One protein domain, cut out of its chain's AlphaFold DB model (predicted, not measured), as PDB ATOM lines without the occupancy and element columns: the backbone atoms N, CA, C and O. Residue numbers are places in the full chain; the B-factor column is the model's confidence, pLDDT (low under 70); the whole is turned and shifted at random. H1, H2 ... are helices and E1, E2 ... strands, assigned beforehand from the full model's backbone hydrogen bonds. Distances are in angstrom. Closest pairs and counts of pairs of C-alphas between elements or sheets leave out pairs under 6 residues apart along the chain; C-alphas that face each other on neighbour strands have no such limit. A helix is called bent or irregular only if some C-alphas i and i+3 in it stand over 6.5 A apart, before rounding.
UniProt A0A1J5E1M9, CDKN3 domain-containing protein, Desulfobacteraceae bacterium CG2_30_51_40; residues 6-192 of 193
ATOM      1  N   THR A   6     146.594 178.157 135.389       58.44
ATOM      2  CA  THR A   6     147.333 176.900 135.585       58.44
ATOM      3  C   THR A   6     146.701 176.007 136.657       58.44
ATOM      4  O   THR A   6     146.610 174.792 136.461       58.44
ATOM      5  N   MET A   7     146.153 176.597 137.728       57.50
ATOM      6  CA  MET A   7     145.385 175.884 138.758       57.50
ATOM      7  C   MET A   7     144.101 175.269 138.185       57.50
ATOM      8  O   MET A   7     143.767 174.125 138.496       57.50
ATOM      9  N   SER A   8     143.409 176.000 137.303       66.19
ATOM     10  CA  SER A   8     142.189 175.519 136.637       66.19
ATOM     11  C   SER A   8     142.465 174.310 135.730       66.19
ATOM     12  O   SER A   8     141.791 173.285 135.836       66.19
ATOM     13  N   LYS A   9     143.533 174.364 134.919       60.41
ATOM     14  CA  LYS A   9     143.921 173.262 134.018       60.41
ATOM     15  C   LYS A   9     144.347 171.997 134.777       60.41
ATOM     16  O   LYS A   9     143.965 170.899 134.382       60.41
ATOM     17  N   ARG A  10     145.086 172.138 135.889       67.50
ATOM     18  CA  ARG A  10     145.481 170.998 136.745       67.50
ATOM     19  C   ARG A  10     144.286 170.349 137.444       67.50
ATOM     20  O   ARG A  10     144.209 169.126 137.487       67.50
ATOM     21  N   ARG A  11     143.344 171.148 137.962       68.44
ATOM     22  CA  ARG A  11     142.104 170.624 138.566       68.44
ATOM     23  C   ARG A  11     141.243 169.885 137.544       68.44
ATOM     24  O   ARG A  11     140.732 168.817 137.857       68.44
ATOM     25  N   TYR A  12     141.128 170.421 136.330       72.06
ATOM     26  CA  TYR A  12     140.363 169.783 135.259       72.06
ATOM     27  C   TYR A  12     140.954 168.426 134.845       72.06
ATOM     28  O   TYR A  12     140.215 167.455 134.729       72.06
ATOM     29  N   GLY A  13     142.283 168.338 134.693       80.31
ATOM     30  CA  GLY A  13     142.960 167.071 134.386       80.31
ATOM     31  C   GLY A  13     142.755 166.011 135.471       80.31
ATOM     32  O   GLY A  13     142.364 164.891 135.173       80.31
ATOM     33  N   MET A  14     142.902 166.400 136.740       86.25
ATOM     34  CA  MET A  14     142.693 165.497 137.876       86.25
ATOM     35  C   MET A  14     141.274 164.922 137.919       86.25
ATOM     36  O   MET A  14     141.093 163.732 138.156       86.25
ATOM     37  N   GLU A  15     140.257 165.755 137.695       89.31
ATOM     38  CA  GLU A  15     138.867 165.296 137.712       89.31
ATOM     39  C   GLU A  15     138.562 164.373 136.519       89.31
ATOM     40  O   GLU A  15     137.804 163.415 136.663       89.31
ATOM     41  N   ALA A  16     139.181 164.604 135.357       90.06
ATOM     42  CA  ALA A  16     139.080 163.690 134.220       90.06
ATOM     43  C   ALA A  16     139.677 162.309 134.544       90.06
ATOM     44  O   ALA A  16     139.019 161.294 134.304       90.06
ATOM     45  N   ASP A  17     140.858 162.266 135.168       93.06
ATOM     46  CA  ASP A  17     141.512 161.014 135.579       93.06
ATOM     47  C   ASP A  17     140.682 160.250 136.618       93.06
ATOM     48  O   ASP A  17     140.474 159.040 136.498       93.06
ATOM     49  N   LEU A  18     140.140 160.954 137.621       94.25
ATOM     50  CA  LEU A  18     139.254 160.357 138.626       94.25
ATOM     51  C   LEU A  18     138.019 159.728 137.984       94.25
ATOM     52  O   LEU A  18     137.634 158.615 138.348       94.25
ATOM     53  N   ASN A  19     137.412 160.415 137.015       94.56
ATOM     54  CA  ASN A  19     136.242 159.907 136.308       94.56
ATOM     55  C   ASN A  19     136.572 158.690 135.439       94.56
ATOM     56  O   ASN A  19     135.789 157.738 135.431       94.56
ATOM     57  N   ALA A  20     137.727 158.679 134.770       95.88
ATOM     58  CA  ALA A  20     138.189 157.530 133.994       95.88
ATOM     59  C   ALA A  20     138.414 156.298 134.888       95.88
ATOM     60  O   ALA A  20     137.873 155.228 134.615       95.88
ATOM     61  N   ILE A  21     139.115 156.461 136.016       96.94
ATOM     62  CA  ILE A  21     139.347 155.366 136.971       96.94
ATOM     63  C   ILE A  21     138.020 154.874 137.567       96.94
ATOM     64  O   ILE A  21     137.771 153.670 137.626       96.94
ATOM     65  N   ALA A  22     137.139 155.786 137.990       97.19
ATOM     66  CA  ALA A  22     135.832 155.424 138.536       97.19
ATOM     67  C   ALA A  22     134.969 154.676 137.508       97.19
ATOM     68  O   ALA A  22     134.229 153.761 137.873       97.19
ATOM     69  N   HIS A  23     135.058 155.040 136.227       97.31
ATOM     70  CA  HIS A  23     134.386 154.332 135.136       97.31
ATOM     71  C   HIS A  23     134.877 152.890 134.999       97.31
ATOM     72  O   HIS A  23     134.057 151.975 134.936       97.31
ATOM     73  N   ASP A  24     136.188 152.660 135.033       97.25
ATOM     74  CA  ASP A  24     136.741 151.305 134.941       97.25
ATOM     75  C   ASP A  24     136.388 150.442 136.158       97.25
ATOM     76  O   ASP A  24     136.016 149.277 136.000       97.25
ATOM     77  N   ILE A  25     136.377 151.027 137.361       98.06
ATOM     78  CA  ILE A  25     135.872 150.355 138.570       98.06
ATOM     79  C   ILE A  25     134.412 149.924 138.369       98.06
ATOM     80  O   ILE A  25     134.061 148.775 138.646       98.06
ATOM     81  N   ARG A  26     133.554 150.812 137.844       98.19
ATOM     82  CA  ARG A  26     132.146 150.483 137.569       98.19
ATOM     83  C   ARG A  26     132.004 149.364 136.545       98.19
ATOM     84  O   ARG A  26     131.142 148.514 136.741       98.19
ATOM     85  N   LYS A  27     132.829 149.314 135.493       98.12
ATOM     86  CA  LYS A  27     132.802 148.196 134.529       98.12
ATOM     87  C   LYS A  27     133.076 146.860 135.216       98.12
ATOM     88  O   LYS A  27     132.323 145.917 134.991       98.12
ATOM     89  N   GLY A  28     134.096 146.793 136.078       97.94
ATOM     90  CA  GLY A  28     134.399 145.586 136.854       97.94
ATOM     91  C   GLY A  28     133.231 145.161 137.750       97.94
ATOM     92  O   GLY A  28     132.891 143.983 137.820       97.94
ATOM     93  N   ILE A  29     132.549 146.130 138.362       98.19
ATOM     94  CA  ILE A  29     131.372 145.876 139.202       98.19
ATOM     95  C   ILE A  29     130.178 145.388 138.390       98.19
ATOM     96  O   ILE A  29     129.529 144.418 138.771       98.19
ATOM     97  N   LEU A  30     129.895 146.027 137.254       98.12
ATOM     98  CA  LEU A  30     128.820 145.611 136.354       98.12
ATOM     99  C   LEU A  30     129.068 144.212 135.781       98.12
ATOM    100  O   LEU A  30     128.110 143.466 135.580       98.12
ATOM    101  N   HIS A  31     130.333 143.844 135.570       97.88
ATOM    102  CA  HIS A  31     130.703 142.505 135.136       97.88
ATOM    103  C   HIS A  31     130.310 141.446 136.177       97.88
ATOM    104  O   HIS A  31     129.464 140.602 135.881       97.88
ATOM    105  N   PHE A  32     130.833 141.523 137.409       96.88
ATOM    106  CA  PHE A  32     130.505 140.514 138.425       96.88
ATOM    107  C   PHE A  32     129.047 140.594 138.893       96.88
ATOM    108  O   PHE A  32     128.469 139.585 139.291       96.88
ATOM    109  N   LYS A  33     128.412 141.772 138.821       97.69
ATOM    110  CA  LYS A  33     126.967 141.915 139.039       97.69
ATOM    111  C   LYS A  33     126.196 140.978 138.106       97.69
ATOM    112  O   LYS A  33     125.372 140.205 138.582       97.69
ATOM    113  N   GLY A  34     126.482 141.032 136.803       97.81
ATOM    114  CA  GLY A  34     125.795 140.204 135.811       97.81
ATOM    115  C   GLY A  34     126.039 138.704 135.997       97.81
ATOM    116  O   GLY A  34     125.149 137.914 135.697       97.81
ATOM    117  N   LEU A  35     127.214 138.308 136.501       98.00
ATOM    118  CA  LEU A  35     127.497 136.920 136.888       98.00
ATOM    119  C   LEU A  35     126.617 136.494 138.077       98.00
ATOM    120  O   LEU A  35     125.839 135.545 137.964       98.00
ATOM    121  N   ASN A  36     126.655 137.263 139.168       97.88
ATOM    122  CA  ASN A  36     125.965 136.942 140.420       97.88
ATOM    123  C   ASN A  36     124.435 136.904 140.274       97.88
ATOM    124  O   ASN A  36     123.779 136.049 140.876       97.88
ATOM    125  N   GLU A  37     123.867 137.787 139.444       97.06
ATOM    126  CA  GLU A  37     122.427 137.809 139.138       97.06
ATOM    127  C   GLU A  37     121.974 136.546 138.384       97.06
ATOM    128  O   GLU A  37     120.801 136.183 138.447       97.06
ATOM    129  N   ARG A  38     122.901 135.836 137.726       97.38
ATOM    130  CA  ARG A  38     122.667 134.542 137.066       97.38
ATOM    131  C   ARG A  38     123.086 133.336 137.916       97.38
ATOM    132  O   ARG A  38     123.027 132.211 137.431       97.38
ATOM    133  N   GLY A  39     123.503 133.559 139.163       97.00
ATOM    134  CA  GLY A  39     123.948 132.503 140.078       97.00
ATOM    135  C   GLY A  39     125.404 132.064 139.891       97.00
ATOM    136  O   GLY A  39     125.824 131.096 140.520       97.00
ATOM    137  N   ASP A  40     126.180 132.769 139.066       97.44
ATOM    138  CA  ASP A  40     127.622 132.558 138.955       97.44
ATOM    139  C   ASP A  40     128.355 133.468 139.945       97.44
ATOM    140  O   ASP A  40     128.397 134.683 139.778       97.44
ATOM    141  N   TYR A  41     128.936 132.852 140.974       96.56
ATOM    142  CA  TYR A  41     129.668 133.523 142.048       96.56
ATOM    143  C   TYR A  41     131.183 133.356 141.943       96.56
ATOM    144  O   TYR A  41     131.882 133.484 142.951       96.56
ATOM    145  N   SER A  42     131.697 133.037 140.753       94.81
ATOM    146  CA  SER A  42     133.141 132.969 140.486       94.81
ATOM    147  C   SER A  42     133.853 134.290 140.775       94.81
ATOM    148  O   SER A  42     135.034 134.291 141.110       94.81
ATOM    149  N   GLN A  43     133.126 135.409 140.722       96.19
ATOM    150  CA  GLN A  43     133.637 136.724 141.062       96.19
ATOM    151  C   GLN A  43     132.638 137.501 141.926       96.19
ATOM    152  O   GLN A  43     131.472 137.670 141.580       96.19
ATOM    153  N   VAL A  44     133.109 138.034 143.055       97.50
ATOM    154  CA  VAL A  44     132.285 138.839 143.979       97.50
ATOM    155  C   VAL A  44     132.810 140.257 144.193       97.50
ATOM    156  O   VAL A  44     132.148 141.077 144.830       97.50
ATOM    157  N   MET A  45     133.989 140.549 143.646       98.12
ATOM    158  CA  MET A  45     134.660 141.837 143.740       98.12
ATOM    159  C   MET A  45     135.531 142.087 142.510       98.12
ATOM    160  O   MET A  45     135.852 141.170 141.755       98.12
ATOM    161  N   THR A  46     135.946 143.335 142.320       97.94
ATOM    162  CA  THR A  46     136.942 143.701 141.311       97.94
ATOM    163  C   THR A  46     138.204 144.211 141.987       97.94
ATOM    164  O   THR A  46     138.142 145.092 142.847       97.94
ATOM    165  N   TRP A  47     139.359 143.694 141.573       98.19
ATOM    166  CA  TRP A  47     140.647 144.278 141.926       98.19
ATOM    167  C   TRP A  47     140.803 145.620 141.207       98.19
ATOM    168  O   TRP A  47     140.668 145.706 139.988       98.19
ATOM    169  N   VAL A  48     141.063 146.681 141.966       97.50
ATOM    170  CA  VAL A  48     141.294 148.041 141.451       97.50
ATOM    171  C   VAL A  48     142.793 148.356 141.421       97.50
ATOM    172  O   VAL A  48     143.316 148.943 140.468       97.50
ATOM    173  N   ILE A  49     143.500 147.919 142.462       96.62
ATOM    174  CA  ILE A  49     144.954 147.781 142.486       96.62
ATOM    175  C   ILE A  49     145.214 146.314 142.801       96.62
ATOM    176  O   ILE A  49     144.769 145.820 143.839       96.62
ATOM    177  N   ASN A  50     145.877 145.614 141.878       95.56
ATOM    178  CA  ASN A  50     146.068 144.171 141.965       95.56
ATOM    179  C   ASN A  50     146.666 143.776 143.324       95.56
ATOM    180  O   ASN A  50     147.727 144.283 143.685       95.56
ATOM    181  N   ARG A  51     145.981 142.889 144.057       95.88
ATOM    182  CA  ARG A  51     146.377 142.388 145.387       95.88
ATOM    183  C   ARG A  51     146.581 143.456 146.473       95.88
ATOM    184  O   ARG A  51     147.157 143.154 147.512       95.88
ATOM    185  N   GLU A  52     146.102 144.684 146.277       97.81
ATOM    186  CA  GLU A  52     146.206 145.756 147.281       97.81
ATOM    187  C   GLU A  52     144.846 146.384 147.614       97.81
ATOM    188  O   GLU A  52     144.556 146.635 148.785       97.81
ATOM    189  N   LEU A  53     144.008 146.636 146.604       98.56
ATOM    190  CA  LEU A  53     142.736 147.342 146.755       98.56
ATOM    191  C   LEU A  53     141.667 146.713 145.867       98.56
ATOM    192  O   LEU A  53     141.804 146.712 144.642       98.56
ATOM    193  N   ALA A  54     140.586 146.246 146.478       98.56
ATOM    194  CA  ALA A  54     139.414 145.718 145.796       98.56
ATOM    195  C   ALA A  54     138.163 146.559 146.083       98.56
ATOM    196  O   ALA A  54     138.081 147.278 147.081       98.56
ATOM    197  N   CYS A  55     137.174 146.456 145.196       98.50
ATOM    198  CA  CYS A  55     135.872 147.092 145.345       98.50
ATOM    199  C   CYS A  55     134.748 146.075 145.105       98.50
ATOM    200  O   CYS A  55     134.802 145.306 144.142       98.50
ATOM    201  N   ALA A  56     133.723 146.087 145.957       98.31
ATOM    202  CA  ALA A  56     132.555 145.217 145.830       98.31
ATOM    203  C   ALA A  56     131.264 145.917 146.255       98.31
ATOM    204  O   ALA A  56     131.281 146.929 146.956       98.31
ATOM    205  N   ALA A  57     130.128 145.344 145.858       97.56
ATOM    206  CA  ALA A  57     128.850 145.603 146.513       97.56
ATOM    207  C   ALA A  57     128.810 144.913 147.886       97.56
ATOM    208  O   ALA A  57     129.617 144.024 148.160       97.56
ATOM    209  N   ARG A  58     127.863 145.297 148.749       96.56
ATOM    210  CA  ARG A  58     127.652 144.595 150.024       96.56
ATOM    211  C   ARG A  58     127.311 143.119 149.760       96.56
ATOM    212  O   ARG A  58     126.728 142.822 148.706       96.56
ATOM    213  N   PRO A  59     127.601 142.209 150.706       97.69
ATOM    214  CA  PRO A  59     127.331 140.791 150.526       97.69
ATOM    215  C   PRO A  59     125.900 140.534 150.071       97.69
ATOM    216  O   PRO A  59     124.954 141.135 150.582       97.69
ATOM    217  N   LEU A  60     125.751 139.633 149.107       97.31
ATOM    218  CA  LEU A  60     124.468 139.206 148.550       97.31
ATOM    219  C   LEU A  60     123.641 140.280 147.833       97.31
ATOM    220  O   LEU A  60     122.569 139.950 147.342       97.31
ATOM    221  N   ARG A  61     124.120 141.526 147.665       96.44
ATOM    222  CA  ARG A  61     123.377 142.587 146.948       96.44
ATOM    223  C   ARG A  61     122.844 142.133 145.586       96.44
ATOM    224  O   ARG A  61     121.728 142.504 145.222       96.44
ATOM    225  N   TYR A  62     123.654 141.360 144.869       97.31
ATOM    226  CA  TYR A  62     123.387 140.851 143.524       97.31
ATOM    227  C   TYR A  62     123.144 139.343 143.492       97.31
ATOM    228  O   TYR A  62     123.273 138.725 142.446       97.31
ATOM    229  N   HIS A  63     122.853 138.720 144.633       97.50
ATOM    230  CA  HIS A  63     122.591 137.289 144.666       97.50
ATOM    231  C   HIS A  63     121.299 136.963 143.895       97.50
ATOM    232  O   HIS A  63     120.283 137.604 144.137       97.50
ATOM    233  N   HIS A  64     121.307 135.946 143.026       96.69
ATOM    234  CA  HIS A  64     120.144 135.595 142.194       96.69
ATOM    235  C   HIS A  64     118.843 135.351 142.991       96.69
ATOM    236  O   HIS A  64     117.780 135.784 142.565       96.69
ATOM    237  N   ILE A  65     118.926 134.714 144.169       95.88
ATOM    238  CA  ILE A  65     117.776 134.515 145.083       95.88
ATOM    239  C   ILE A  65     117.595 135.669 146.088       95.88
ATOM    240  O   ILE A  65     116.517 136.242 146.187       95.88
ATOM    241  N   TYR A  66     118.634 135.991 146.868       96.00
ATOM    242  CA  TYR A  66     118.546 136.906 148.018       96.00
ATOM    243  C   TYR A  66     118.909 138.371 147.718       96.00
ATOM    244  O   TYR A  66     119.048 139.177 148.638       96.00
ATOM    245  N   GLY A  67     119.119 138.712 146.448       93.38
ATOM    246  CA  GLY A  67     119.509 140.048 146.015       93.38
ATOM    247  C   GLY A  67     118.445 141.112 146.263       93.38
ATOM    248  O   GLY A  67     117.293 140.839 146.588       93.38
ATOM    249  N   GLY A  68     118.841 142.373 146.087       88.19
ATOM    250  CA  GLY A  68     117.937 143.513 146.238       88.19
ATOM    251  C   GLY A  68     118.220 144.401 147.454       88.19
ATOM    252  O   GLY A  68     119.272 144.342 148.097       88.19
ATOM    253  N   SER A  69     117.356 145.402 147.633       74.81
ATOM    254  CA  SER A  69     117.514 146.495 148.617       74.81
ATOM    255  C   SER A  69     116.226 146.822 149.359       74.81
ATOM    256  O   SER A  69     116.210 147.768 150.133       74.81
ATOM    257  N   GLY A  70     115.148 146.067 149.132       74.50
ATOM    258  CA  GLY A  70     113.837 146.370 149.707       74.50
ATOM    259  C   GLY A  70     113.537 145.658 151.024       74.50
ATOM    260  O   GLY A  70     112.622 146.071 151.727       74.50
ATOM    261  N   GLN A  71     114.261 144.586 151.362       80.50
ATOM    262  CA  GLN A  71     113.903 143.721 152.489       80.50
ATOM    263  C   GLN A  71     115.128 143.219 153.250       80.50
ATOM    264  O   GLN A  71     116.230 143.140 152.701       80.50
ATOM    265  N   ALA A  72     114.928 142.904 154.531       91.56
ATOM    266  CA  ALA A  72     115.921 142.201 155.327       91.56
ATOM    267  C   ALA A  72     116.124 140.784 154.786       91.56
ATOM    268  O   ALA A  72     115.162 140.122 154.394       91.56
ATOM    269  N   LEU A  73     117.373 140.326 154.787       95.19
ATOM    270  CA  LEU A  73     117.731 138.986 154.355       95.19
ATOM    271  C   LEU A  73     117.057 137.955 155.275       95.19
ATOM    272  O   LEU A  73     117.058 138.126 156.500       95.19
ATOM    273  N   PRO A  74     116.453 136.902 154.706       94.81
ATOM    274  CA  PRO A  74     115.876 135.820 155.491       94.81
ATOM    275  C   PRO A  74     117.005 134.974 156.109       94.81
ATOM    276  O   PRO A  74     118.129 134.984 155.608       94.81
ATOM    277  N   LYS A  75     116.739 134.250 157.205       94.75
ATOM    278  CA  LYS A  75     117.774 133.488 157.944       94.75
ATOM    279  C   LYS A  75     118.475 132.453 157.063       94.75
ATOM    280  O   LYS A  75     119.668 132.210 157.211       94.75
ATOM    281  N   GLU A  76     117.737 131.908 156.108       96.06
ATOM    282  CA  GLU A  76     118.161 130.939 155.104       96.06
ATOM    283  C   GLU A  76     119.252 131.494 154.173       96.06
ATOM    284  O   GLU A  76     119.971 130.716 153.558       96.06
ATOM    285  N   ALA A  77     119.431 132.820 154.101       96.81
ATOM    286  CA  ALA A  77     120.504 133.452 153.334       96.81
ATOM    287  C   ALA A  77     121.873 133.397 154.037       96.81
ATOM    288  O   ALA A  77     122.887 133.744 153.429       96.81
ATOM    289  N   ARG A  78     121.932 132.983 155.314       96.44
ATOM    290  CA  ARG A  78     123.176 132.961 156.097       96.44
ATOM    291  C   ARG A  78     124.289 132.114 155.452       96.44
ATOM    292  O   ARG A  78     125.383 132.653 155.311       96.44
ATOM    293  N   PRO A  79     124.048 130.880 154.969       97.75
ATOM    294  CA  PRO A  79     125.091 130.108 154.296       97.75
ATOM    295  C   PRO A  79     125.658 130.806 153.053       97.75
ATOM    296  O   PRO A  79     126.847 130.698 152.770       97.75
ATOM    297  N   GLU A  80     124.839 131.554 152.309       98.06
ATOM    298  CA  GLU A  80     125.316 132.296 151.136       98.06
ATOM    299  C   GLU A  80     126.150 133.518 151.526       98.06
ATOM    300  O   GLU A  80     127.133 133.834 150.851       98.06
ATOM    301  N   LEU A  81     125.802 134.185 152.634       97.88
ATOM    302  CA  LEU A  81     126.638 135.233 153.221       97.88
ATOM    303  C   LEU A  81     128.010 134.664 153.602       97.88
ATOM    304  O   LEU A  81     129.029 135.251 153.239       97.88
ATOM    305  N   ASP A  82     128.032 133.520 154.282       98.19
ATOM    306  CA  ASP A  82     129.273 132.878 154.716       98.19
ATOM    307  C   ASP A  82     130.142 132.498 153.505       98.19
ATOM    308  O   ASP A  82     131.309 132.879 153.452       98.19
ATOM    309  N   LYS A  83     129.558 131.903 152.453       98.38
ATOM    310  CA  LYS A  83     130.267 131.627 151.189       98.38
ATOM    311  C   LYS A  83     130.795 132.893 150.509       98.38
ATOM    312  O   LYS A  83     131.840 132.865 149.864       98.38
ATOM    313  N   TRP A  84     130.061 134.007 150.552       98.44
ATOM    314  CA  TRP A  84     130.553 135.277 150.006       98.44
ATOM    315  C   TRP A  84     131.796 135.747 150.769       98.44
ATOM    316  O   TRP A  84     132.785 136.135 150.149       98.44
ATOM    317  N   ILE A  85     131.771 135.648 152.101       98.38
ATOM    318  CA  ILE A  85     132.898 136.029 152.956       98.38
ATOM    319  C   ILE A  85     134.090 135.092 152.746       98.38
ATOM    320  O   ILE A  85     135.218 135.567 152.651       98.38
ATOM    321  N   GLU A  86     133.862 133.786 152.612       98.38
ATOM    322  CA  GLU A  86     134.916 132.818 152.289       98.38
ATOM    323  C   GLU A  86     135.613 133.155 150.971       98.38
ATOM    324  O   GLU A  86     136.838 133.143 150.912       98.38
ATOM    325  N   ARG A  87     134.866 133.542 149.929       97.94
ATOM    326  CA  ARG A  87     135.467 133.998 148.663       97.94
ATOM    327  C   ARG A  87     136.347 135.231 148.871       97.94
ATOM    328  O   ARG A  87     137.464 135.269 148.370       97.94
ATOM    329  N   VAL A  88     135.883 136.206 149.653       98.31
ATOM    330  CA  VAL A  88     136.673 137.397 150.012       98.31
ATOM    331  C   VAL A  88     137.944 137.024 150.789       98.31
ATOM    332  O   VAL A  88     139.010 137.565 150.502       98.31
ATOM    333  N   LYS A  89     137.864 136.069 151.724       98.12
ATOM    334  CA  LYS A  89     139.033 135.549 152.453       98.12
ATOM    335  C   LYS A  89     140.013 134.810 151.543       98.12
ATOM    336  O   LYS A  89     141.214 135.012 151.672       98.12
ATOM    337  N   ASN A  90     139.518 133.986 150.621       97.75
ATOM    338  CA  ASN A  90     140.346 133.198 149.700       97.75
ATOM    339  C   ASN A  90     141.135 134.074 148.720       97.75
ATOM    340  O   ASN A  90     142.220 133.703 148.287       97.75
ATOM    341  N   GLU A  91     140.626 135.267 148.429       97.75
ATOM    342  CA  GLU A  91     141.332 136.306 147.672       97.75
ATOM    343  C   GLU A  91     142.394 137.046 148.514       97.75
ATOM    344  O   GLU A  91     143.094 137.937 148.028       97.75
ATOM    345  N   GLY A  92     142.535 136.673 149.786       98.19
ATOM    346  CA  GLY A  92     143.555 137.165 150.701       98.19
ATOM    347  C   GLY A  92     143.237 138.510 151.340       98.19
ATOM    348  O   GLY A  92     144.143 139.079 151.936       98.19
ATOM    349  N   ILE A  93     142.007 139.033 151.223       98.69
ATOM    350  CA  ILE A  93     141.610 140.307 151.844       98.69
ATOM    351  C   ILE A  93     141.876 140.259 153.354       98.69
ATOM    352  O   ILE A  93     141.403 139.360 154.047       98.69
ATOM    353  N   ALA A  94     142.595 141.260 153.859       98.62
ATOM    354  CA  ALA A  94     142.936 141.393 155.275       98.62
ATOM    355  C   ALA A  94     142.060 142.435 155.986       98.62
ATOM    356  O   ALA A  94     141.819 142.348 157.191       98.62
ATOM    357  N   SER A  95     141.575 143.437 155.250       98.81
ATOM    358  CA  SER A  95     140.835 144.557 155.833       98.81
ATOM    359  C   SER A  95     139.647 144.989 154.986       98.81
ATOM    360  O   SER A  95     139.663 144.864 153.761       98.81
ATOM    361  N   ILE A  96     138.618 145.529 155.641       98.81
ATOM    362  CA  ILE A  96     137.376 145.973 155.003       98.81
ATOM    363  C   ILE A  96     137.085 147.428 155.382       98.81
ATOM    364  O   ILE A  96     137.020 147.773 156.558       98.81
ATOM    365  N   ILE A  97     136.833 148.275 154.386       98.69
ATOM    366  CA  ILE A  97     136.230 149.596 154.584       98.69
ATOM    367  C   ILE A  97     134.770 149.520 154.132       98.69
ATOM    368  O   ILE A  97     134.464 149.392 152.942       98.69
ATOM    369  N   CYS A  98     133.860 149.598 155.097       98.00
ATOM    370  CA  CYS A  98     132.424 149.493 154.896       98.00
ATOM    371  C   CYS A  98     131.809 150.895 154.772       98.00
ATOM    372  O   CYS A  98     131.866 151.677 155.712       98.00
ATOM    373  N   LEU A  99     131.215 151.229 153.624       96.94
ATOM    374  CA  LEU A  99     130.641 152.553 153.326       96.94
ATOM    375  C   LEU A  99     129.105 152.580 153.380       96.94
ATOM    376  O   LEU A  99     128.459 153.412 152.740       96.94
ATOM    377  N   VAL A 100     128.491 151.590 154.022       93.56
ATOM    378  CA  VAL A 100     127.031 151.445 154.058       93.56
ATOM    379  C   VAL A 100     126.419 152.280 155.186       93.56
ATOM    380  O   VAL A 100     127.064 152.566 156.192       93.56
ATOM    381  N   SER A 101     125.159 152.669 155.039       91.94
ATOM    382  CA  SER A 101     124.379 153.286 156.120       91.94
ATOM    383  C   SER A 101     123.883 152.246 157.134       91.94
ATOM    384  O   SER A 101     123.810 151.058 156.827       91.94
ATOM    385  N   GLU A 102     123.447 152.679 158.318       89.88
ATOM    386  CA  GLU A 102     122.785 151.794 159.293       89.88
ATOM    387  C   GLU A 102     121.544 151.103 158.712       89.88
ATOM    388  O   GLU A 102     121.340 149.906 158.903       89.88
ATOM    389  N   LYS A 103     120.745 151.824 157.910       89.12
ATOM    390  CA  LYS A 103     119.600 151.241 157.187       89.12
ATOM    391  C   LYS A 103     120.041 150.080 156.297       89.12
ATOM    392  O   LYS A 103     119.335 149.084 156.167       89.12
ATOM    393  N   GLU A 104     121.223 150.196 155.702       91.75
ATOM    394  CA  GLU A 104     121.796 149.167 154.847       91.75
ATOM    395  C   GLU A 104     122.427 148.004 155.631       91.75
ATOM    396  O   GLU A 104     122.415 146.879 155.125       91.75
ATOM    397  N   LEU A 105     122.922 148.239 156.851       92.69
ATOM    398  CA  LEU A 105     123.331 147.181 157.788       92.69
ATOM    399  C   LEU A 105     122.125 146.401 158.320       92.69
ATOM    400  O   LEU A 105     122.198 145.182 158.474       92.69
ATOM    401  N   ASN A 106     120.980 147.062 158.500       91.56
ATOM    402  CA  ASN A 106     119.755 146.424 158.984       91.56
ATOM    403  C   ASN A 106     119.218 145.327 158.055       91.56
ATOM    404  O   ASN A 106     118.419 144.499 158.498       91.56
ATOM    405  N   HIS A 107     119.696 145.231 156.808       92.62
ATOM    406  CA  HIS A 107     119.380 144.080 155.959       92.62
ATOM    407  C   HIS A 107     119.915 142.760 156.515       92.62
ATOM    408  O   HIS A 107     119.350 141.718 156.207       92.62
ATOM    409  N   TYR A 108     120.961 142.796 157.339       94.56
ATOM    410  CA  TYR A 108     121.576 141.608 157.927       94.56
ATOM    411  C   TYR A 108     121.073 141.320 159.351       94.56
ATOM    412  O   TYR A 108     121.451 140.311 159.933       94.56
ATOM    413  N   SER A 109     120.181 142.156 159.900       91.12
ATOM    414  CA  SER A 109     119.703 142.085 161.296       91.12
ATOM    415  C   SER A 109     119.113 140.732 161.707       91.12
ATOM    416  O   SER A 109     119.161 140.358 162.874       91.12
ATOM    417  N   ARG A 110     118.549 139.977 160.758       93.19
ATOM    418  CA  ARG A 110     117.953 138.657 161.019       93.19
ATOM    419  C   ARG A 110     118.965 137.515 160.978       93.19
ATOM    420  O   ARG A 110     118.622 136.409 161.390       93.19
ATOM    421  N   LEU A 111     120.163 137.758 160.448       94.12
ATOM    422  CA  LEU A 111     121.170 136.725 160.207       94.12
ATOM    423  C   LEU A 111     122.041 136.448 161.423       94.12
ATOM    424  O   LEU A 111     122.636 135.373 161.498       94.12
ATOM    425  N   PHE A 112     122.132 137.399 162.352       90.88
ATOM    426  CA  PHE A 112     123.005 137.302 163.510       90.88
ATOM    427  C   PHE A 112     122.185 137.319 164.805       90.88
ATOM    428  O   PHE A 112     121.319 138.178 164.980       90.88
ATOM    429  N   PRO A 113     122.420 136.371 165.725       83.44
ATOM    430  CA  PRO A 113     121.834 136.438 167.054       83.44
ATOM    431  C   PRO A 113     122.483 137.561 167.881       83.44
ATOM    432  O   PRO A 113     123.593 138.004 167.594       83.44
ATOM    433  N   GLY A 114     121.805 137.998 168.944       82.75
ATOM    434  CA  GLY A 114     122.425 138.823 169.990       82.75
ATOM    435  C   GLY A 114     122.726 140.280 169.622       82.75
ATOM    436  O   GLY A 114     123.521 140.909 170.307       82.75
ATOM    437  N   GLY A 115     122.110 140.828 168.569       81.25
ATOM    438  CA  GLY A 115     122.283 142.237 168.183       81.25
ATOM    439  C   GLY A 115     123.552 142.537 167.380       81.25
ATOM    440  O   GLY A 115     123.771 143.688 167.017       81.25
ATOM    441  N   MET A 116     124.344 141.509 167.063       90.69
ATOM    442  CA  MET A 116     125.493 141.601 166.164       90.69
ATOM    443  C   MET A 116     125.053 142.080 164.770       90.69
ATOM    444  O   MET A 116     124.017 141.661 164.247       90.69
ATOM    445  N   ASN A 117     125.845 142.947 164.151       92.81
ATOM    446  CA  ASN A 117     125.648 143.398 162.778       92.81
ATOM    447  C   ASN A 117     126.746 142.846 161.841       92.81
ATOM    448  O   ASN A 117     127.597 142.052 162.236       92.81
ATOM    449  N   LEU A 118     126.708 143.226 160.561       96.06
ATOM    450  CA  LEU A 118     127.661 142.733 159.563       96.06
ATOM    451  C   LEU A 118     129.121 143.138 159.852       96.06
ATOM    452  O   LEU A 118     130.022 142.351 159.576       96.06
ATOM    453  N   VAL A 119     129.348 144.344 160.380       96.50
ATOM    454  CA  VAL A 119     130.677 144.851 160.766       96.50
ATOM    455  C   VAL A 119     131.243 143.990 161.888       96.50
ATOM    456  O   VAL A 119     132.307 143.405 161.711       96.50
ATOM    457  N   ASP A 120     130.475 143.809 162.963       96.00
ATOM    458  CA  ASP A 120     130.853 142.952 164.091       96.00
ATOM    459  C   ASP A 120     131.163 141.519 163.620       96.00
ATOM    460  O   ASP A 120     132.103 140.868 164.081       96.00
ATOM    461  N   TYR A 121     130.383 141.015 162.655       96.62
ATOM    462  CA  TYR A 121     130.606 139.687 162.105       96.62
ATOM    463  C   TYR A 121     131.923 139.593 161.329       96.62
ATOM    464  O   TYR A 121     132.668 138.631 161.512       96.62
ATOM    465  N   TYR A 122     132.261 140.588 160.507       98.00
ATOM    466  CA  TYR A 122     133.563 140.633 159.840       98.00
ATOM    467  C   TYR A 122     134.726 140.664 160.840       98.00
ATOM    468  O   TYR A 122     135.694 139.921 160.671       98.00
ATOM    469  N   GLU A 123     134.626 141.470 161.895       97.81
ATOM    470  CA  GLU A 123     135.654 141.547 162.939       97.81
ATOM    471  C   GLU A 123     135.819 140.206 163.661       97.81
ATOM    472  O   GLU A 123     136.939 139.720 163.821       97.81
ATOM    473  N   SER A 124     134.707 139.532 163.988       96.69
ATOM    474  CA  SER A 124     134.727 138.191 164.595       96.69
ATOM    475  C   SER A 124     135.419 137.137 163.719       96.69
ATOM    476  O   SER A 124     135.889 136.112 164.211       96.69
ATOM    477  N   LEU A 125     135.502 137.397 162.412       97.00
ATOM    478  CA  LEU A 125     136.146 136.547 161.420       97.00
ATOM    479  C   LEU A 125     137.613 136.923 161.155       97.00
ATOM    480  O   LEU A 125     138.232 136.286 160.295       97.00
ATOM    481  N   GLY A 126     138.162 137.903 161.878       97.88
ATOM    482  CA  GLY A 126     139.569 138.303 161.829       97.88
ATOM    483  C   GLY A 126     139.903 139.395 160.812       97.88
ATOM    484  O   GLY A 126     141.083 139.668 160.602       97.88
ATOM    485  N   PHE A 127     138.909 140.020 160.172       98.56
ATOM    486  CA  PHE A 127     139.164 141.211 159.361       98.56
ATOM    487  C   PHE A 127     139.407 142.425 160.258       98.56
ATOM    488  O   PHE A 127     138.718 142.604 161.260       98.56
ATOM    489  N   GLN A 128     140.309 143.317 159.848       98.44
ATOM    490  CA  GLN A 128     140.330 144.675 160.395       98.44
ATOM    491  C   GLN A 128     139.309 145.528 159.639       98.44
ATOM    492  O   GLN A 128     139.398 145.663 158.414       98.44
ATOM    493  N   VAL A 129     138.321 146.080 160.343       98.06
ATOM    494  CA  VAL A 129     137.175 146.743 159.712       98.06
ATOM    495  C   VAL A 129     137.106 148.207 160.118       98.06
ATOM    496  O   VAL A 129     137.239 148.550 161.285       98.06
ATOM    497  N   HIS A 130     136.861 149.080 159.144       97.69
ATOM    498  CA  HIS A 130     136.438 150.453 159.396       97.69
ATOM    499  C   HIS A 130     135.077 150.689 158.759       97.69
ATOM    500  O   HIS A 130     134.898 150.510 157.550       97.69
ATOM    501  N   HIS A 131     134.114 151.127 159.563       97.06
ATOM    502  CA  HIS A 131     132.797 151.529 159.088       97.06
ATOM    503  C   HIS A 131     132.731 153.049 158.948       97.06
ATOM    504  O   HIS A 131     132.865 153.788 159.918       97.06
ATOM    505  N   ILE A 132     132.529 153.521 157.719       94.31
ATOM    506  CA  ILE A 132     132.306 154.930 157.403       94.31
ATOM    507  C   ILE A 132     130.858 155.058 156.943       94.31
ATOM    508  O   ILE A 132     130.525 154.768 155.792       94.31
ATOM    509  N   GLN A 133     129.982 155.501 157.839       90.75
ATOM    510  CA  GLN A 133     128.571 155.658 157.517       90.75
ATOM    511  C   GLN A 133     128.381 156.648 156.362       90.75
ATOM    512  O   GLN A 133     128.837 157.794 156.407       90.75
ATOM    513  N   TRP A 134     127.688 156.198 155.314       90.69
ATOM    514  CA  TRP A 134     127.366 157.033 154.162       90.69
ATOM    515  C   TRP A 134     125.994 156.668 153.605       90.69
ATOM    516  O   TRP A 134     125.773 155.547 153.145       90.69
ATOM    517  N   ASN A 135     125.064 157.619 153.663       83.62
ATOM    518  CA  ASN A 135     123.710 157.448 153.147       83.62
ATOM    519  C   ASN A 135     123.687 157.329 151.620       83.62
ATOM    520  O   ASN A 135     124.570 157.822 150.921       83.62
ATOM    521  N   ASP A 136     122.663 156.651 151.101       72.81
ATOM    522  CA  ASP A 136     122.500 156.513 149.658       72.81
ATOM    523  C   ASP A 136     122.223 157.889 149.009       72.81
ATOM    524  O   ASP A 136     121.284 158.576 149.438       72.81
ATOM    525  N   PRO A 137     122.991 158.287 147.975       71.50
ATOM    526  CA  PRO A 137     122.848 159.578 147.298       71.50
ATOM    527  C   PRO A 137     121.458 159.831 146.709       71.50
ATOM    528  O   PRO A 137     121.066 160.990 146.552       71.50
ATOM    529  N   ALA A 138     120.693 158.771 146.417       67.81
ATOM    530  CA  ALA A 138     119.318 158.870 145.934       67.81
ATOM    531  C   ALA A 138     118.392 159.637 146.898       67.81
ATOM    532  O   ALA A 138     117.358 160.142 146.466       67.81
ATOM    533  N   HIS A 139     118.763 159.763 148.177       65.12
ATOM    534  CA  HIS A 139     117.946 160.421 149.197       65.12
ATOM    535  C   HIS A 139     118.333 161.884 149.490       65.12
ATOM    536  O   HIS A 139     117.536 162.580 150.111       65.12
ATOM    537  N   ASN A 140     119.503 162.371 149.043       60.00
ATOM    538  CA  ASN A 140     120.074 163.646 149.529       60.00
ATOM    539  C   ASN A 140     120.317 164.721 148.446       60.00
ATOM    540  O   ASN A 140     120.795 165.814 148.750       60.00
ATOM    541  N   GLY A 141     119.970 164.464 147.182       61.84
ATOM    542  CA  GLY A 141     120.165 165.423 146.086       61.84
ATOM    543  C   GLY A 141     121.634 165.587 145.642       61.84
ATOM    544  O   GLY A 141     122.581 165.226 146.338       61.84
ATOM    545  N   LYS A 142     121.847 166.125 144.432       66.25
ATOM    546  CA  LYS A 142     123.156 166.073 143.738       66.25
ATOM    547  C   LYS A 142     124.263 166.925 144.379       66.25
ATOM    548  O   LYS A 142     125.421 166.517 144.356       66.25
ATOM    549  N   THR A 143     123.937 168.099 144.925       61.72
ATOM    550  CA  THR A 143     124.937 169.021 145.500       61.72
ATOM    551  C   THR A 143     125.545 168.464 146.786       61.72
ATOM    552  O   THR A 143     126.766 168.457 146.918       61.72
ATOM    553  N   HIS A 144     124.713 167.928 147.688       71.12
ATOM    554  CA  HIS A 144     125.170 167.298 148.931       71.12
ATOM    555  C   HIS A 144     126.063 166.088 148.662       71.12
ATOM    556  O   HIS A 144     127.093 165.919 149.310       71.12
ATOM    557  N   PHE A 145     125.727 165.294 147.645       80.25
ATOM    558  CA  PHE A 145     126.540 164.140 147.288       80.25
ATOM    559  C   PHE A 145     127.970 164.524 146.882       80.25
ATOM    560  O   PHE A 145     128.917 163.843 147.263       80.25
ATOM    561  N   LYS A 146     128.169 165.632 146.152       81.31
ATOM    562  CA  LYS A 146     129.518 166.053 145.740       81.31
ATOM    563  C   LYS A 146     130.396 166.440 146.935       81.31
ATOM    564  O   LYS A 146     131.545 166.007 146.990       81.31
ATOM    565  N   SER A 147     129.869 167.221 147.881       82.81
ATOM    566  CA  SER A 147     130.616 167.588 149.092       82.81
ATOM    567  C   SER A 147     130.928 166.369 149.960       82.81
ATOM    568  O   SER A 147     132.047 166.243 150.448       82.81
ATOM    569  N   GLU A 148     129.982 165.430 150.087       88.06
ATOM    570  CA  GLU A 148     130.231 164.170 150.794       88.06
ATOM    571  C   GLU A 148     131.334 163.354 150.107       88.06
ATOM    572  O   GLU A 148     132.222 162.844 150.780       88.06
ATOM    573  N   VAL A 149     131.350 163.262 148.772       90.88
ATOM    574  CA  VAL A 149     132.428 162.565 148.048       90.88
ATOM    575  C   VAL A 149     133.800 163.166 148.375       90.88
ATOM    576  O   VAL A 149     134.746 162.412 148.593       90.88
ATOM    577  N   GLU A 150     133.934 164.493 148.418       90.00
ATOM    578  CA  GLU A 150     135.209 165.159 148.732       90.00
ATOM    579  C   GLU A 150     135.699 164.849 150.154       90.00
ATOM    580  O   GLU A 150     136.872 164.511 150.339       90.00
ATOM    581  N   GLU A 151     134.803 164.872 151.141       92.56
ATOM    582  CA  GLU A 151     135.108 164.463 152.517       92.56
ATOM    583  C   GLU A 151     135.537 162.987 152.567       92.56
ATOM    584  O   GLU A 151     136.618 162.647 153.059       92.56
ATOM    585  N   LYS A 152     134.724 162.097 151.984       95.19
ATOM    586  CA  LYS A 152     134.939 160.646 152.037       95.19
ATOM    587  C   LYS A 152     136.178 160.197 151.264       95.19
ATOM    588  O   LYS A 152     136.773 159.190 151.638       95.19
ATOM    589  N   ARG A 153     136.624 160.940 150.243       95.25
ATOM    590  CA  ARG A 153     137.915 160.715 149.559       95.25
ATOM    591  C   ARG A 153     139.090 160.783 150.535       95.25
ATOM    592  O   ARG A 153     139.971 159.928 150.477       95.25
ATOM    593  N   THR A 154     139.095 161.783 151.414       94.19
ATOM    594  CA  THR A 154     140.191 162.008 152.369       94.19
ATOM    595  C   THR A 154     140.183 160.944 153.458       94.19
ATOM    596  O   THR A 154     141.201 160.292 153.672       94.19
ATOM    597  N   VAL A 155     139.015 160.699 154.061       96.31
ATOM    598  CA  VAL A 155     138.859 159.681 155.113       96.31
ATOM    599  C   VAL A 155     139.221 158.291 154.589       96.31
ATOM    600  O   VAL A 155     139.967 157.561 155.232       96.31
ATOM    601  N   LEU A 156     138.740 157.915 153.398       97.44
ATOM    602  CA  LEU A 156     139.035 156.596 152.842       97.44
ATOM    603  C   LEU A 156     140.525 156.428 152.534       97.44
ATOM    604  O   LEU A 156     141.061 155.354 152.788       97.44
ATOM    605  N   LEU A 157     141.195 157.466 152.019       97.44
ATOM    606  CA  LEU A 157     142.639 157.422 151.779       97.44
ATOM    607  C   LEU A 157     143.419 157.178 153.073       97.44
ATOM    608  O   LEU A 157     144.272 156.297 153.095       97.44
ATOM    609  N   GLU A 158     143.091 157.910 154.137       97.12
ATOM    610  CA  GLU A 158     143.735 157.755 155.441       97.12
ATOM    611  C   GLU A 158     143.548 156.338 156.000       97.12
ATOM    612  O   GLU A 158     144.524 155.677 156.351       97.12
ATOM    613  N   MET A 159     142.309 155.835 156.008       97.31
ATOM    614  CA  MET A 159     142.021 154.474 156.473       97.31
ATOM    615  C   MET A 159     142.717 153.432 155.602       97.31
ATOM    616  O   MET A 159     143.290 152.476 156.114       97.31
ATOM    617  N   TYR A 160     142.711 153.622 154.280       97.88
ATOM    618  CA  TYR A 160     143.445 152.748 153.378       97.88
ATOM    619  C   TYR A 160     144.918 152.695 153.782       97.88
ATOM    620  O   TYR A 160     145.437 151.602 153.943       97.88
ATOM    621  N   ASP A 161     145.601 153.818 153.981       96.88
ATOM    622  CA  ASP A 161     147.037 153.808 154.293       96.88
ATOM    623  C   ASP A 161     147.390 153.102 155.607       96.88
ATOM    624  O   ASP A 161     148.471 152.528 155.715       96.88
ATOM    625  N   GLN A 162     146.483 153.130 156.583       96.94
ATOM    626  CA  GLN A 162     146.689 152.534 157.905       96.94
ATOM    627  C   GLN A 162     146.347 151.037 157.952       96.94
ATOM    628  O   GLN A 162     146.836 150.321 158.826       96.94
ATOM    629  N   LEU A 163     145.509 150.551 157.030       97.62
ATOM    630  CA  LEU A 163     145.008 149.179 157.051       97.62
ATOM    631  C   LEU A 163     145.972 148.172 156.398       97.62
ATOM    632  O   LEU A 163     146.491 148.440 155.303       97.62
ATOM    633  N   PRO A 164     146.128 146.971 156.993       97.94
ATOM    634  CA  PRO A 164     146.783 145.838 156.354       97.94
ATOM    635  C   PRO A 164     146.237 145.570 154.947       97.94
ATOM    636  O   PRO A 164     145.033 145.602 154.690       97.94
ATOM    637  N   LYS A 165     147.140 145.302 154.004       97.88
ATOM    638  CA  LYS A 165     146.766 144.941 152.632       97.88
ATOM    639  C   LYS A 165     146.522 143.441 152.512       97.88
ATOM    640  O   LYS A 165     147.200 142.675 153.194       97.88
ATOM    641  N   PRO A 166     145.632 143.025 151.599       98.50
ATOM    642  CA  PRO A 166     144.784 143.834 150.717       98.50
ATOM    643  C   PRO A 166     143.508 144.357 151.404       98.50
ATOM    644  O   PRO A 166     142.942 143.696 152.275       98.50
ATOM    645  N   VAL A 167     143.029 145.526 150.965       98.81
ATOM    646  CA  VAL A 167     141.815 146.185 151.482       98.81
ATOM    647  C   VAL A 167     140.650 146.005 150.510       98.81
ATOM    648  O   VAL A 167     140.773 146.320 149.325       98.81
ATOM    649  N   LEU A 168     139.492 145.584 151.014       98.81
ATOM    650  CA  LEU A 168     138.224 145.608 150.290       98.81
ATOM    651  C   LEU A 168     137.394 146.828 150.702       98.81
ATOM    652  O   LEU A 168     137.057 146.996 151.870       98.81
ATOM    653  N   VAL A 169     136.991 147.646 149.736       98.75
ATOM    654  CA  VAL A 169     135.992 148.702 149.946       98.75
ATOM    655  C   VAL A 169     134.642 148.216 149.435       98.75
ATOM    656  O   VAL A 169     134.532 147.802 148.280       98.75
ATOM    657  N   HIS A 170     133.588 148.320 150.244       97.94
ATOM    658  CA  HIS A 170     132.236 148.070 149.749       97.94
ATOM    659  C   HIS A 170     131.216 149.091 150.252       97.94
ATOM    660  O   HIS A 170     131.319 149.614 151.356       97.94
ATOM    661  N   CYS A 171     130.201 149.373 149.435       95.00
ATOM    662  CA  CYS A 171     128.989 150.090 149.853       95.00
ATOM    663  C   CYS A 171     127.771 149.208 149.549       95.00
ATOM    664  O   CYS A 171     127.907 147.990 149.568       95.00
ATOM    665  N   SER A 172     126.582 149.755 149.282       94.44
ATOM    666  CA  SER A 172     125.428 148.919 148.921       94.44
ATOM    667  C   SER A 172     125.562 148.307 147.529       94.44
ATOM    668  O   SER A 172     125.805 147.112 147.417       94.44
ATOM    669  N   ALA A 173     125.460 149.108 146.466       94.00
ATOM    670  CA  ALA A 173     125.570 148.634 145.082       94.00
ATOM    671  C   ALA A 173     126.976 148.793 144.480       94.00
ATOM    672  O   ALA A 173     127.250 148.282 143.407       94.00
ATOM    673  N   ALA A 174     127.865 149.537 145.133       94.38
ATOM    674  CA  ALA A 174     129.182 149.884 144.596       94.38
ATOM    675  C   ALA A 174     129.179 150.689 143.281       94.38
ATOM    676  O   ALA A 174     130.193 150.782 142.606       94.38
ATOM    677  N   ILE A 175     128.066 151.331 142.922       91.88
ATOM    678  CA  ILE A 175     127.966 152.117 141.681       91.88
ATOM    679  C   ILE A 175     128.271 153.603 141.910       91.88
ATOM    680  O   ILE A 175     129.078 154.193 141.186       91.88
ATOM    681  N   ASP A 176     127.659 154.198 142.936       89.94
ATOM    682  CA  ASP A 176     127.721 155.651 143.134       89.94
ATOM    683  C   ASP A 176     128.757 156.058 144.180       89.94
ATOM    684  O   ASP A 176     129.633 156.864 143.888       89.94
ATOM    685  N   ARG A 177     128.694 155.474 145.384       92.25
ATOM    686  CA  ARG A 177     129.543 155.873 146.522       92.25
ATOM    687  C   ARG A 177     130.995 155.430 146.389       92.25
ATOM    688  O   ARG A 177     131.883 156.263 146.498       92.25
ATOM    689  N   SER A 178     131.254 154.137 146.174       95.69
ATOM    690  CA  SER A 178     132.619 153.602 146.253       95.69
ATOM    691  C   SER A 178     133.513 153.959 145.058       95.69
ATOM    692  O   SER A 178     134.662 154.320 145.312       95.69
ATOM    693  N   PRO A 179     133.070 153.963 143.780       96.75
ATOM    694  CA  PRO A 179     133.980 154.254 142.670       96.75
ATOM    695  C   PRO A 179     134.683 155.621 142.739       96.75
ATOM    696  O   PRO A 179     135.899 155.638 142.558       96.75
ATOM    697  N   PRO A 180     134.019 156.759 143.039       95.44
ATOM    698  CA  PRO A 180     134.692 158.062 143.056       95.44
ATOM    699  C   PRO A 180     135.668 158.258 144.228       95.44
ATOM    700  O   PRO A 180     136.585 159.075 144.107       95.44
ATOM    701  N   VAL A 181     135.494 157.546 145.348       96.94
ATOM    702  CA  VAL A 181     136.425 157.601 146.494       96.94
ATOM    703  C   VAL A 181     137.576 156.610 146.339       96.94
ATOM    704  O   VAL A 181     138.722 156.953 146.611       96.94
ATOM    705  N   VAL A 182     137.310 155.418 145.801       98.00
ATOM    706  CA  VAL A 182     138.346 154.427 145.481       98.00
ATOM    707  C   VAL A 182     139.243 154.940 144.351       98.00
ATOM    708  O   VAL A 182     140.463 154.819 144.439       98.00
ATOM    709  N   ALA A 183     138.675 155.595 143.333       97.75
ATOM    710  CA  ALA A 183     139.446 156.235 142.265       97.75
ATOM    711  C   ALA A 183     140.453 157.264 142.796       97.75
ATOM    712  O   ALA A 183     141.562 157.378 142.274       97.75
ATOM    713  N   PHE A 184     140.099 157.980 143.864       97.06
ATOM    714  CA  PHE A 184     141.001 158.933 144.498       97.06
ATOM    715  C   PHE A 184     142.194 158.252 145.170       97.06
ATOM    716  O   PHE A 184     143.320 158.713 144.998       97.06
ATOM    717  N   VAL A 185     141.984 157.121 145.852       97.50
ATOM    718  CA  VAL A 185     143.091 156.316 146.400       97.50
ATOM    719  C   VAL A 185     144.024 155.850 145.296       97.50
ATOM    720  O   VAL A 185     145.238 156.017 145.399       97.50
ATOM    721  N   VAL A 186     143.457 155.327 144.208       96.62
ATOM    722  CA  VAL A 186     144.227 154.887 143.041       96.62
ATOM    723  C   VAL A 186     145.082 156.023 142.504       96.62
ATOM    724  O   VAL A 186     146.282 155.840 142.334       96.62
ATOM    725  N   LEU A 187     144.499 157.203 142.289       95.19
ATOM    726  CA  LEU A 187     145.236 158.359 141.792       95.19
ATOM    727  C   LEU A 187     146.373 158.760 142.750       95.19
ATOM    728  O   LEU A 187     147.500 158.989 142.322       95.19
ATOM    729  N   LYS A 188     146.112 158.789 144.061       94.88
ATOM    730  CA  LYS A 188     147.098 159.192 145.079       94.88
ATOM    731  C   LYS A 188     148.200 158.166 145.334       94.88
ATOM    732  O   LYS A 188     149.250 158.546 145.851       94.88
ATOM    733  N   ARG A 189     147.980 156.890 145.015       91.38
ATOM    734  CA  ARG A 189     148.941 155.805 145.283       91.38
ATOM    735  C   ARG A 189     149.608 155.254 144.025       91.38
ATOM    736  O   ARG A 189     150.732 154.782 144.123       91.38
ATOM    737  N   ARG A 190     148.999 155.398 142.840       79.19
ATOM    738  CA  ARG A 190     149.677 155.142 141.556       79.19
ATOM    739  C   ARG A 190     150.689 156.230 141.200       79.19
ATOM    740  O   ARG A 190     151.699 155.898 140.611       79.19
ATOM    741  N   CYS A 191     150.457 157.490 141.581       58.56
ATOM    742  CA  CYS A 191     151.420 158.579 141.354       58.56
ATOM    743  C   CYS A 191     152.568 158.635 142.383       58.56
ATOM    744  O   CYS A 191     153.421 159.509 142.277       58.56
ATOM    745  N   ALA A 192     152.548 157.776 143.409       54.59
ATOM    746  CA  ALA A 192     153.572 157.712 144.456       54.59
ATOM    747  C   ALA A 192     154.576 156.557 144.252       54.59
ATOM    748  O   ALA A 192     155.478 156.396 145.072       54.59
TER     749      ALA A 192
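This is residues 6 to 192 of the 193 residues of the protein "CDKN3 domain-containing protein" of Desulfobacteraceae bacterium CG2_30_51_40 (UniProt A0A1J5E1M9). A twisted sheet of five strands is the middle of three layers, with H1, H5 and H6 over one face and H4 over the other. Residues 6 to 13 of the long H1 stick out from the body. The printed part has 187 residues, with six named helices and five named strands in the order H1 E1 E2 H2 E3 H3 H4 E4 H5 E5 H6. The mixed sheet runs E1 E2 E5 E3 E4, and the class is mixed, helices and strands. The whole is compact, with a radius of gyration of the C-alphas of 16.3 A, and spans 58 by 35 by 32 A.

H1, residues 6 to 37, is on the sheet at a height of 12.2 A, over edge strand E1, residues 46 to 49; their closest C-alphas, Gly 28 and Thr 46, are 5.5 A apart. E1 and E2, residues 53 to 57, form an antiparallel hairpin, with N 46 and O 55 at 2.9 A. H2, residues 75 to 90, only grazes the sheet with residues 88 to 89. E3, residues 95 to 98, is parallel to E4, residues 128 to 131, with N 98 and O 130 at 2.8 A. Between them, H3, residues 102 to 108, is not on the sheet, and H4, residues 118 to 124, lies over E4 at a height of 8.5 A. H5, residues 142 to 162, lies over E3 and E5, residues 167 to 171. E5 is parallel to E2, N 54 and O 167 at 2.9 A, and to E3, N 97 and O 168 at 2.8 A. E3, H3 H4, E4 form a strand-helix-strand unit, parallel neighbour strands joined through helices; E2, H2, E3 and E4, H5, E5 are split ones, with another strand between. The three crossovers are right-handed. H6, residues 178 to 190, touches H1, closest C-alphas Ala 22 and Pro 179, 4.7 A, and H5, Arg 153 and Val 181, 4.6 A. Every O i to N i+4 pair is within hydrogen-bond range in H1 and H4; the counts are 10 of 12 in H2, 1 of 3 in H3, beside 3 of 4 O i to N i+3 pairs, 16 of 17 in H5 and 8 of 9 in H6.

H1 begins at C-alpha 6 (147.333, 176.900, 135.585) and is 46.5 A long. H2 is 24.0 A and irregular, with C-alphas 76 and 79 7.0 A apart. H5 is 30.6 A, with a kink of 29 degrees near residue 151. H6, 17.8 A, ends at C-alpha 190 (149.677, 155.142, 141.556).

The farthest C-alphas, Thr 6 and Glu 76, are 57.8 A apart. The printed part has no cut; the link from E2 to H2 is long. The pLDDT is under 70 at residues 6 to 11, 138 to 143 and 191 to 192.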